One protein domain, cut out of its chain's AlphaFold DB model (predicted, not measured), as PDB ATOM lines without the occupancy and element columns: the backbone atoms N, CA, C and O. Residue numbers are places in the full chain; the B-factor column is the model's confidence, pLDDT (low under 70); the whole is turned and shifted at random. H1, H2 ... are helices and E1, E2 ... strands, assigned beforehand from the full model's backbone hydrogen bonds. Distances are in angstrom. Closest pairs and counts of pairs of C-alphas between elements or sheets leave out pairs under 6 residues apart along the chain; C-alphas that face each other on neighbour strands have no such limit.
ATOM      1  N   SER A 207     204.121 -14.525  13.499       63.00
ATOM      2  CA  SER A 207     204.978 -14.377  12.316       63.00
ATOM      3  C   SER A 207     205.553 -15.701  11.814       63.00
ATOM      4  O   SER A 207     205.877 -15.789  10.631       63.00
ATOM      5  N   GLU A 208     205.634 -16.724  12.670       60.28
ATOM      6  CA  GLU A 208     206.179 -18.039  12.305       60.28
ATOM      7  C   GLU A 208     205.123 -18.997  11.718       60.28
ATOM      8  O   GLU A 208     205.474 -19.833  10.891       60.28
ATOM      9  N   ASP A 209     203.836 -18.812  12.038       70.69
ATOM     10  CA  ASP A 209     202.718 -19.650  11.566       70.69
ATOM     11  C   ASP A 209     201.691 -18.825  10.768       70.69
ATOM     12  O   ASP A 209     200.548 -18.607  11.180       70.69
ATOM     13  N   ILE A 210     202.100 -18.319   9.600       79.56
ATOM     14  CA  ILE A 210     201.182 -17.614   8.695       79.56
ATOM     15  C   ILE A 210     200.272 -18.650   8.007       79.56
ATOM     16  O   ILE A 210     200.780 -19.482   7.252       79.56
ATOM     17  N   PRO A 211     198.937 -18.594   8.190       82.94
ATOM     18  CA  PRO A 211     198.034 -19.577   7.599       82.94
ATOM     19  C   PRO A 211     197.979 -19.436   6.078       82.94
ATOM     20  O   PRO A 211     198.084 -18.335   5.531       82.94
ATOM     21  N   THR A 212     197.739 -20.544   5.392       90.00
ATOM     22  CA  THR A 212     197.404 -20.596   3.965       90.00
ATOM     23  C   THR A 212     196.008 -20.022   3.697       90.00
ATOM     24  O   THR A 212     195.168 -19.898   4.592       90.00
ATOM     25  N   PHE A 213     195.712 -19.659   2.444       92.38
ATOM     26  CA  PHE A 213     194.372 -19.165   2.100       92.38
ATOM     27  C   PHE A 213     193.294 -20.241   2.290       92.38
ATOM     28  O   PHE A 213     192.153 -19.922   2.623       92.38
ATOM     29  N   GLU A 214     193.657 -21.504   2.088       92.75
ATOM     30  CA  GLU A 214     192.825 -22.676   2.321       92.75
ATOM     31  C   GLU A 214     192.433 -22.793   3.805       92.75
ATOM     32  O   GLU A 214     191.255 -22.961   4.113       92.75
ATOM     33  N   GLU A 215     193.387 -22.613   4.724       90.19
ATOM     34  CA  GLU A 215     193.149 -22.619   6.180       90.19
ATOM     35  C   GLU A 215     192.304 -21.428   6.649       90.19
ATOM     36  O   GLU A 215     191.521 -21.552   7.590       90.19
ATOM     37  N   LEU A 216     192.391 -20.289   5.954       89.06
ATOM     38  CA  LEU A 216     191.501 -19.144   6.166       89.06
ATOM     39  C   LEU A 216     190.073 -19.363   5.627       89.06
ATOM     40  O   LEU A 216     189.210 -18.506   5.820       89.06
ATOM     41  N   GLY A 217     189.809 -20.488   4.954       92.19
ATOM     42  CA  GLY A 217     188.485 -20.853   4.449       92.19
ATOM     43  C   GLY A 217     188.129 -20.252   3.089       92.19
ATOM     44  O   GLY A 217     186.953 -20.243   2.714       92.19
ATOM     45  N   TYR A 218     189.106 -19.749   2.326       94.19
ATOM     46  CA  TYR A 218     188.851 -19.291   0.960       94.19
ATOM     47  C   TYR A 218     188.548 -20.466   0.026       94.19
ATOM     48  O   TYR A 218     189.230 -21.489   0.022       94.19
ATOM     49  N   MET A 219     187.551 -20.294  -0.842       96.00
ATOM     50  CA  MET A 219     187.234 -21.281  -1.873       96.00
ATOM     51  C   MET A 219     188.297 -21.279  -2.983       96.00
ATOM     52  O   MET A 219     188.820 -20.211  -3.315       96.00
ATOM     53  N   PRO A 220     188.556 -22.414  -3.660       95.06
ATOM     54  CA  PRO A 220     189.571 -22.503  -4.715       95.06
ATOM     55  C   PRO A 220     189.477 -21.402  -5.789       95.06
ATOM     56  O   PRO A 220     190.490 -20.847  -6.215       95.06
ATOM     57  N   GLN A 221     188.262 -21.010  -6.189       94.94
ATOM     58  CA  GLN A 221     188.026 -19.944  -7.172       94.94
ATOM     59  C   GLN A 221     188.409 -18.550  -6.638       94.94
ATOM     60  O   GLN A 221     188.890 -17.693  -7.391       94.94
ATOM     61  N   GLN A 222     188.216 -18.313  -5.337       94.00
ATOM     62  CA  GLN A 222     188.620 -17.076  -4.668       94.00
ATOM     63  C   GLN A 222     190.142 -17.018  -4.536       94.00
ATOM     64  O   GLN A 222     190.734 -16.006  -4.902       94.00
ATOM     65  N   ILE A 223     190.778 -18.122  -4.132       94.56
ATOM     66  CA  ILE A 223     192.243 -18.236  -4.045       94.56
ATOM     67  C   ILE A 223     192.876 -17.954  -5.406       94.56
ATOM     68  O   ILE A 223     193.792 -17.139  -5.515       94.56
ATOM     69  N   GLN A 224     192.347 -18.548  -6.478       93.31
ATOM     70  CA  GLN A 224     192.830 -18.291  -7.834       93.31
ATOM     71  C   GLN A 224     192.668 -16.819  -8.244       93.31
ATOM     72  O   GLN A 224     193.497 -16.266  -8.966       93.31
ATOM     73  N   THR A 225     191.605 -16.159  -7.790       92.69
ATOM     74  CA  THR A 225     191.381 -14.734  -8.052       92.69
ATOM     75  C   THR A 225     192.356 -13.855  -7.271       92.69
ATOM     76  O   THR A 225     192.962 -12.970  -7.871       92.69
ATOM     77  N   ILE A 226     192.592 -14.149  -5.992       91.12
ATOM     78  CA  ILE A 226     193.572 -13.448  -5.153       91.12
ATOM     79  C   ILE A 226     194.981 -13.607  -5.732       91.12
ATOM     80  O   ILE A 226     195.667 -12.611  -5.946       91.12
ATOM     81  N   ARG A 227     195.394 -14.832  -6.091       90.00
ATOM     82  CA  ARG A 227     196.705 -15.085  -6.714       90.00
ATOM     83  C   ARG A 227     196.879 -14.309  -8.022       90.00
ATOM     84  O   ARG A 227     197.933 -13.723  -8.239       90.00
ATOM     85  N   ARG A 228     195.839 -14.223  -8.862       88.69
ATOM     86  CA  ARG A 228     195.867 -13.383 -10.076       88.69
ATOM     87  C   ARG A 228     196.000 -11.892  -9.762       88.69
ATOM     88  O   ARG A 228     196.677 -11.187 -10.502       88.69
ATOM     89  N   MET A 229     195.357 -11.401  -8.702       88.38
ATOM     90  CA  MET A 229     195.490 -10.004  -8.272       88.38
ATOM     91  C   MET A 229     196.906  -9.703  -7.766       88.38
ATOM     92  O   MET A 229     197.468  -8.687  -8.162       88.38
ATOM     93  N   LEU A 230     197.502 -10.604  -6.976       87.25
ATOM     94  CA  LEU A 230     198.875 -10.481  -6.464       87.25
ATOM     95  C   LEU A 230     199.943 -10.520  -7.569       87.25
ATOM     96  O   LEU A 230     201.031  -9.988  -7.392       87.25
ATOM     97  N   GLN A 231     199.637 -11.127  -8.716       85.25
ATOM     98  CA  GLN A 231     200.517 -11.165  -9.889       85.25
ATOM     99  C   GLN A 231     200.471  -9.887 -10.740       85.25
ATOM    100  O   GLN A 231     201.219  -9.780 -11.714       85.25
ATOM    101  N   ARG A 232     199.588  -8.925 -10.440       79.88
ATOM    102  CA  ARG A 232     199.554  -7.663 -11.189       79.88
ATOM    103  C   ARG A 232     200.772  -6.819 -10.796       79.88
ATOM    104  O   ARG A 232     201.056  -6.702  -9.610       79.88
ATOM    105  N   PRO A 233     201.474  -6.203 -11.766       68.12
ATOM    106  CA  PRO A 233     202.695  -5.449 -11.476       68.12
ATOM    107  C   PRO A 233     202.376  -4.134 -10.755       68.12
ATOM    108  O   PRO A 233     203.217  -3.567 -10.064       68.12
ATOM    109  N   GLU A 234     201.149  -3.647 -10.943       73.69
ATOM    110  CA  GLU A 234     200.651  -2.392 -10.421       73.69
ATOM    111  C   GLU A 234     199.181  -2.539 -10.032       73.69
ATOM    112  O   GLU A 234     198.390  -3.192 -10.726       73.69
ATOM    113  N   GLY A 235     198.805  -1.874  -8.944       73.25
ATOM    114  CA  GLY A 235     197.441  -1.898  -8.432       73.25
ATOM    115  C   GLY A 235     197.374  -1.663  -6.930       73.25
ATOM    116  O   GLY A 235     198.392  -1.593  -6.242       73.25
ATOM    117  N   ILE A 236     196.148  -1.523  -6.436       82.19
ATOM    118  CA  ILE A 236     195.846  -1.446  -5.009       82.19
ATOM    119  C   ILE A 236     194.836  -2.549  -4.705       82.19
ATOM    120  O   ILE A 236     193.788  -2.617  -5.352       82.19
ATOM    121  N   ILE A 237     195.145  -3.396  -3.725       83.00
ATOM    122  CA  ILE A 237     194.201  -4.371  -3.173       83.00
ATOM    123  C   ILE A 237     193.745  -3.837  -1.818       83.00
ATOM    124  O   ILE A 237     194.564  -3.561  -0.940       83.00
ATOM    125  N   VAL A 238     192.433  -3.677  -1.658       85.44
ATOM    126  CA  VAL A 238     191.816  -3.180  -0.424       85.44
ATOM    127  C   VAL A 238     191.093  -4.331   0.261       85.44
ATOM    128  O   VAL A 238     190.190  -4.930  -0.321       85.44
ATOM    129  N   LEU A 239     191.461  -4.609   1.510       85.00
ATOM    130  CA  LEU A 239     190.726  -5.518   2.382       85.00
ATOM    131  C   LEU A 239     189.836  -4.685   3.304       85.00
ATOM    132  O   LEU A 239     190.329  -3.870   4.089       85.00
ATOM    133  N   SER A 240     188.522  -4.884   3.207       84.94
ATOM    134  CA  SER A 240     187.524  -4.146   3.988       84.94
ATOM    135  C   SER A 240     186.615  -5.093   4.767       84.94
ATOM    136  O   SER A 240     186.342  -6.210   4.334       84.94
ATOM    137  N   GLY A 241     186.176  -4.648   5.945       80.75
ATOM    138  CA  GLY A 241     185.354  -5.419   6.876       80.75
ATOM    139  C   GLY A 241     185.438  -4.874   8.309       80.75
ATOM    140  O   GLY A 241     186.338  -4.082   8.615       80.75
ATOM    141  N   PRO A 242     184.538  -5.284   9.217       65.69
ATOM    142  CA  PRO A 242     184.543  -4.835  10.611       65.69
ATOM    143  C   PRO A 242     185.788  -5.319  11.376       65.69
ATOM    144  O   PRO A 242     186.537  -6.186  10.920       65.69
ATOM    145  N   THR A 243     186.076  -4.740  12.542       63.91
ATOM    146  CA  THR A 243     187.179  -5.206  13.402       63.91
ATOM    147  C   THR A 243     186.992  -6.686  13.763       63.91
ATOM    148  O   THR A 243     185.878  -7.114  14.038       63.91
ATOM    149  N   GLY A 244     188.072  -7.473  13.722       65.19
ATOM    150  CA  GLY A 244     188.021  -8.921  13.980       65.19
ATOM    151  C   GLY A 244     187.647  -9.794  12.775       65.19
ATOM    152  O   GLY A 244     187.736 -11.007  12.871       65.19
ATOM    153  N   SER A 245     187.318  -9.221  11.611       74.75
ATOM    154  CA  SER A 245     186.926  -9.990  10.415       74.75
ATOM    155  C   SER A 245     188.083 -10.674   9.659       74.75
ATOM    156  O   SER A 245     187.948 -10.956   8.473       74.75
ATOM    157  N   GLY A 246     189.259 -10.836  10.275       78.12
ATOM    158  CA  GLY A 246     190.409 -11.505   9.646       78.12
ATOM    159  C   GLY A 246     191.160 -10.714   8.560       78.12
ATOM    160  O   GLY A 246     191.989 -11.294   7.863       78.12
ATOM    161  N   LYS A 247     190.928  -9.396   8.408       85.31
ATOM    162  CA  LYS A 247     191.619  -8.557   7.396       85.31
ATOM    163  C   LYS A 247     193.141  -8.625   7.509       85.31
ATOM    164  O   LYS A 247     193.814  -8.925   6.530       85.31
ATOM    165  N   SER A 248     193.675  -8.380   8.706       76.38
ATOM    166  CA  SER A 248     195.122  -8.347   8.921       76.38
ATOM    167  C   SER A 248     195.750  -9.737   8.771       76.38
ATOM    168  O   SER A 248     196.870  -9.842   8.285       76.38
ATOM    169  N   THR A 249     195.016 -10.803   9.105       82.94
ATOM    170  CA  THR A 249     195.439 -12.191   8.863       82.94
ATOM    171  C   THR A 249     195.488 -12.497   7.366       82.94
ATOM    172  O   THR A 249     196.512 -12.942   6.866       82.94
ATOM    173  N   THR A 250     194.435 -12.139   6.622       88.88
ATOM    174  CA  THR A 250     194.380 -12.281   5.155       88.88
ATOM    175  C   THR A 250     195.499 -11.497   4.474       88.88
ATOM    176  O   THR A 250     196.118 -11.983   3.529       88.88
ATOM    177  N   LEU A 251     195.776 -10.283   4.959       87.25
ATOM    178  CA  LEU A 251     196.866  -9.448   4.471       87.25
ATOM    179  C   LEU A 251     198.219 -10.152   4.632       87.25
ATOM    180  O   LEU A 251     198.990 -10.196   3.680       87.25
ATOM    181  N   ARG A 252     198.487 -10.724   5.813       82.31
ATOM    182  CA  ARG A 252     199.727 -11.466   6.087       82.31
ATOM    183  C   ARG A 252     199.873 -12.674   5.166       82.31
ATOM    184  O   ARG A 252     200.906 -12.798   4.519       82.31
ATOM    185  N   THR A 253     198.828 -13.489   5.024       88.38
ATOM    186  CA  THR A 253     198.807 -14.632   4.093       88.38
ATOM    187  C   THR A 253     199.065 -14.209   2.647       88.38
ATOM    188  O   THR A 253     199.808 -14.871   1.927       88.38
ATOM    189  N   ALA A 254     198.494 -13.084   2.210       89.75
ATOM    190  CA  ALA A 254     198.714 -12.559   0.866       89.75
ATOM    191  C   ALA A 254     200.150 -12.073   0.640       89.75
ATOM    192  O   ALA A 254     200.722 -12.337  -0.419       89.75
ATOM    193  N   SER A 255     200.734 -11.398   1.628       85.56
ATOM    194  CA  SER A 255     202.132 -10.976   1.592       85.56
ATOM    195  C   SER A 255     203.087 -12.165   1.577       85.56
ATOM    196  O   SER A 255     204.002 -12.180   0.759       85.56
ATOM    197  N   GLU A 256     202.844 -13.179   2.407       85.50
ATOM    198  CA  GLU A 256     203.656 -14.399   2.427       85.50
ATOM    199  C   GLU A 256     203.564 -15.146   1.094       85.50
ATOM    200  O   GLU A 256     204.586 -15.442   0.484       85.50
ATOM    201  N   ALA A 257     202.356 -15.334   0.552       86.56
ATOM    202  CA  ALA A 257     202.162 -15.960  -0.756       86.56
ATOM    203  C   ALA A 257     202.856 -15.195  -1.901       86.56
ATOM    204  O   ALA A 257     203.310 -15.798  -2.880       86.56
ATOM    205  N   TYR A 258     202.934 -13.864  -1.811       86.56
ATOM    206  CA  TYR A 258     203.687 -13.051  -2.764       86.56
ATOM    207  C   TYR A 258     205.198 -13.271  -2.604       86.56
ATOM    208  O   TYR A 258     205.890 -13.556  -3.584       86.56
ATOM    209  N   LEU A 259     205.712 -13.165  -1.377       83.81
ATOM    210  CA  LEU A 259     207.138 -13.298  -1.075       83.81
ATOM    211  C   LEU A 259     207.666 -14.704  -1.366       83.81
ATOM    212  O   LEU A 259     208.749 -14.827  -1.934       83.81
ATOM    213  N   SER A 260     206.889 -15.747  -1.077       84.12
ATOM    214  CA  SER A 260     207.230 -17.134  -1.399       84.12
ATOM    215  C   SER A 260     207.331 -17.373  -2.910       84.12
ATOM    216  O   SER A 260     208.066 -18.254  -3.354       84.12
ATOM    217  N   THR A 261     206.601 -16.588  -3.710       82.81
ATOM    218  CA  THR A 261     206.572 -16.713  -5.174       82.81
ATOM    219  C   THR A 261     207.676 -15.893  -5.843       82.81
ATOM    220  O   THR A 261     208.354 -16.394  -6.739       82.81
ATOM    221  N   PHE A 262     207.849 -14.629  -5.449       82.00
ATOM    222  CA  PHE A 262     208.740 -13.693  -6.146       82.00
ATOM    223  C   PHE A 262     210.050 -13.440  -5.405       82.00
ATOM    224  O   PHE A 262     211.084 -13.248  -6.044       82.00
ATOM    225  N   GLY A 263     210.035 -13.470  -4.074       79.25
ATOM    226  CA  GLY A 263     211.198 -13.215  -3.229       79.25
ATOM    227  C   GLY A 263     211.744 -11.788  -3.323       79.25
ATOM    228  O   GLY A 263     211.080 -10.849  -3.771       79.25
ATOM    229  N   PHE A 264     212.996 -11.628  -2.897       73.81
ATOM    230  CA  PHE A 264     213.719 -10.355  -2.913       73.81
ATOM    231  C   PHE A 264     214.798 -10.339  -3.998       73.81
ATOM    232  O   PHE A 264     215.347 -11.372  -4.390       73.81
ATOM    233  N   ASN A 265     215.108  -9.154  -4.513       74.12
ATOM    234  CA  ASN A 265     216.235  -8.945  -5.409       74.12
ATOM    235  C   ASN A 265     217.536  -8.763  -4.610       74.12
ATOM    236  O   ASN A 265     217.531  -8.734  -3.384       74.12
ATOM    237  N   HIS A 266     218.669  -8.638  -5.304       71.00
ATOM    238  CA  HIS A 266     219.980  -8.513  -4.651       71.00
ATOM    239  C   HIS A 266     220.147  -7.242  -3.801       71.00
ATOM    240  O   HIS A 266     221.087  -7.165  -3.019       71.00
ATOM    241  N   ASN A 267     219.234  -6.276  -3.933       69.44
ATOM    242  CA  ASN A 267     219.204  -5.048  -3.142       69.44
ATOM    243  C   ASN A 267     218.174  -5.115  -1.998       69.44
ATOM    244  O   ASN A 267     217.801  -4.069  -1.482       69.44
ATOM    245  N   ASP A 268     217.684  -6.309  -1.642       65.62
ATOM    246  CA  ASP A 268     216.620  -6.539  -0.650       65.62
ATOM    247  C   ASP A 268     215.254  -5.899  -0.983       65.62
ATOM    248  O   ASP A 268     214.363  -5.854  -0.137       65.62
ATOM    249  N   ASN A 269     215.022  -5.474  -2.230       68.62
ATOM    250  CA  ASN A 269     213.698  -5.020  -2.661       68.62
ATOM    251  C   ASN A 269     212.848  -6.215  -3.111       68.62
ATOM    252  O   ASN A 269     213.363  -7.146  -3.734       68.62
ATOM    253  N   MET A 270     211.535  -6.169  -2.869       71.25
ATOM    254  CA  MET A 270     210.602  -7.176  -3.394       71.25
ATOM    255  C   MET A 270     210.707  -7.268  -4.923       71.25
ATOM    256  O   MET A 270     210.653  -6.253  -5.621       71.25
ATOM    257  N   ARG A 271     210.877  -8.486  -5.452       72.25
ATOM    258  CA  ARG A 271     210.884  -8.727  -6.901       72.25
ATOM    259  C   ARG A 271     209.485  -8.527  -7.460       72.25
ATOM    260  O   ARG A 271     208.502  -8.906  -6.829       72.25
ATOM    261  N   LEU A 272     209.414  -7.937  -8.648       70.62
ATOM    262  CA  LEU A 272     208.169  -7.785  -9.394       70.62
ATOM    263  C   LEU A 272     207.929  -9.021 -10.275       70.62
ATOM    264  O   LEU A 272     208.900  -9.647 -10.710       70.62
ATOM    265  N   PRO A 273     206.669  -9.363 -10.585       70.25
ATOM    266  CA  PRO A 273     206.356 -10.445 -11.509       70.25
ATOM    267  C   PRO A 273     206.899 -10.131 -12.914       70.25
ATOM    268  O   PRO A 273     206.498  -9.145 -13.528       70.25
ATOM    269  N   GLU A 274     207.786 -10.976 -13.450       58.47
ATOM    270  CA  GLU A 274     208.470 -10.728 -14.737       58.47
ATOM    271  C   GLU A 274     207.531 -10.773 -15.962       58.47
ATOM    272  O   GLU A 274     207.820 -10.154 -16.982       58.47
ATOM    273  N   GLY A 303     205.282  -0.706   2.531       34.69
ATOM    274  CA  GLY A 303     204.186  -0.464   1.576       34.69
ATOM    275  C   GLY A 303     202.781  -0.596   2.181       34.69
ATOM    276  O   GLY A 303     201.790  -0.423   1.476       34.69
ATOM    277  N   LEU A 304     202.676  -0.936   3.471       42.84
ATOM    278  CA  LEU A 304     201.406  -1.201   4.146       42.84
ATOM    279  C   LEU A 304     201.048  -0.036   5.067       42.84
ATOM    280  O   LEU A 304     201.473   0.033   6.220       42.84
ATOM    281  N   THR A 305     200.248   0.901   4.566       36.09
ATOM    282  CA  THR A 305     199.697   1.976   5.395       36.09
ATOM    283  C   THR A 305     198.316   1.574   5.904       36.09
ATOM    284  O   THR A 305     197.401   1.307   5.124       36.09
ATOM    285  N   ARG A 306     198.134   1.561   7.229       32.03
ATOM    286  CA  ARG A 306     196.801   1.473   7.837       32.03
ATOM    287  C   ARG A 306     196.105   2.818   7.649       32.03
ATOM    288  O   ARG A 306     196.486   3.794   8.284       32.03
ATOM    289  N   LEU A 307     195.095   2.872   6.782       34.94
ATOM    290  CA  LEU A 307     194.320   4.097   6.550       34.94
ATOM    291  C   LEU A 307     193.291   4.349   7.668       34.94
ATOM    292  O   LEU A 307     192.949   5.499   7.920       34.94
ATOM    293  N   ASN A 308     192.789   3.290   8.327       28.00
ATOM    294  CA  ASN A 308     191.887   3.341   9.492       28.00
ATOM    295  C   ASN A 308     191.594   1.913  10.028       28.00
ATOM    296  O   ASN A 308     191.916   0.946   9.339       28.00
ATOM    297  N   PRO A 309     190.943   1.712  11.201       36.47
ATOM    298  CA  PRO A 309     190.681   0.373  11.770       36.47
ATOM    299  C   PRO A 309     189.771  -0.546  10.922       36.47
ATOM    300  O   PRO A 309     189.584  -1.717  11.263       36.47
ATOM    301  N   LEU A 310     189.213  -0.031   9.822       30.77
ATOM    302  CA  LEU A 310     188.290  -0.729   8.922       30.77
ATOM    303  C   LEU A 310     188.929  -1.189   7.601       30.77
ATOM    304  O   LEU A 310     188.323  -2.009   6.911       30.77
ATOM    305  N   CYS A 311     190.131  -0.710   7.259       28.69
ATOM    306  CA  CYS A 311     190.753  -0.981   5.962       28.69
ATOM    307  C   CYS A 311     192.248  -1.286   6.094       28.69
ATOM    308  O   CYS A 311     193.004  -0.477   6.635       28.69
ATOM    309  N   ASP A 312     192.652  -2.420   5.525       49.97
ATOM    310  CA  ASP A 312     194.046  -2.830   5.355       49.97
ATOM    311  C   ASP A 312     194.383  -2.798   3.844       49.97
ATOM    312  O   ASP A 312     193.548  -3.164   3.008       49.97
ATOM    313  N   LEU A 313     195.572  -2.302   3.477       42.50
ATOM    314  CA  LEU A 313     195.937  -1.954   2.094       42.50
ATOM    315  C   LEU A 313     197.184  -2.715   1.636       42.50
ATOM    316  O   LEU A 313     198.195  -2.617   2.316       42.50
ATOM    317  N   ILE A 314     197.153  -3.363   0.464       54.47
ATOM    318  CA  ILE A 314     198.364  -3.773  -0.272       54.47
ATOM    319  C   ILE A 314     198.565  -2.790  -1.419       54.47
ATOM    320  O   ILE A 314     197.736  -2.717  -2.333       54.47
ATOM    321  N   GLN A 315     199.671  -2.050  -1.385       40.91
ATOM    322  CA  GLN A 315     200.069  -1.170  -2.475       40.91
ATOM    323  C   GLN A 315     201.227  -1.795  -3.255       40.91
ATOM    324  O   GLN A 315     202.362  -1.840  -2.792       40.91
ATOM    325  N   THR A 316     200.938  -2.242  -4.473       36.66
ATOM    326  CA  THR A 316     201.951  -2.577  -5.480       36.66
ATOM    327  C   THR A 316     202.146  -1.340  -6.358       36.66
ATOM    328  O   THR A 316     201.424  -1.178  -7.342       36.66
ATOM    329  N   ARG A 317     203.023  -0.397  -5.974       35.62
ATOM    330  CA  ARG A 317     203.431   0.715  -6.857       35.62
ATOM    331  C   ARG A 317     204.851   1.232  -6.607       35.62
ATOM    332  O   ARG A 317     205.305   1.258  -5.467       35.62
ATOM    333  N   TYR A 318     205.447   1.644  -7.731       31.36
ATOM    334  CA  TYR A 318     206.644   2.469  -7.927       31.36
ATOM    335  C   TYR A 318     206.654   3.761  -7.109       31.36
ATOM    336  O   TYR A 318     205.566   4.370  -6.968       31.36
TER     337      TYR A 318
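AT A GLANCE: This is residues 207 to 274 and 303 to 318 of the 318 residues of the protein "Toxin coregulated pilus biosynthesis protein T" of Escherichia coli (UniProt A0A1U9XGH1). Helices H1 and H2 lie on one side of a two-stranded ribbon, E1 and E2; H2 runs alongside it, while H1 nears E1 with its last residues. The printed part has 84 residues, in order H1, E1, H2, E2, with antiparallel strands. The class is mixed, under half of the residues being in named elements. It is compact, radius of gyration of the C-alphas 13.0 A, spanning 37 by 29 by 25 A.

HOW THE PARTS SIT: H1, residues 220 to 230, and H2, residues 247 to 262, only just touch, with 3 pairs of C-alphas within 8 A, H2 with residues 254 to 258 alone; the closest C-alphas are Leu 230 and Tyr 258, 6.6 A. They run the same way at a steep tilt of 69 degrees, only just short of about perpendicular. E1, residues 235 to 240, and E2, residues 311 to 316, are antiparallel at 165 degrees; N 237 and O 314, 3.0 A, are within hydrogen-bond range. The closest C-alphas of H2 and E2 are Lys 247 and Asp 312, 6.5 A. H1 and E2 are apart. In H1 and H2 every O i to N i+4 pair is within hydrogen-bond range.

IN THESE COORDINATES: H1, 15.3 A long, begins at C-alpha 220 (189.571, -22.503, -4.715). E1 and E2 each measure 16.1 A, H2 22.4 A. E2 ends at C-alpha 316 (201.951, -2.577, -5.480).

THE WHOLE: Residues 275 to 302 are not printed; C-alphas 274 and 303 are 19.7 A apart across the cut. Of the links printed whole, H1 to E1 is tight and E1 to H2 short. Mean pLDDT of the printed part is 73.0; residues 303 to 318 are among those under 70.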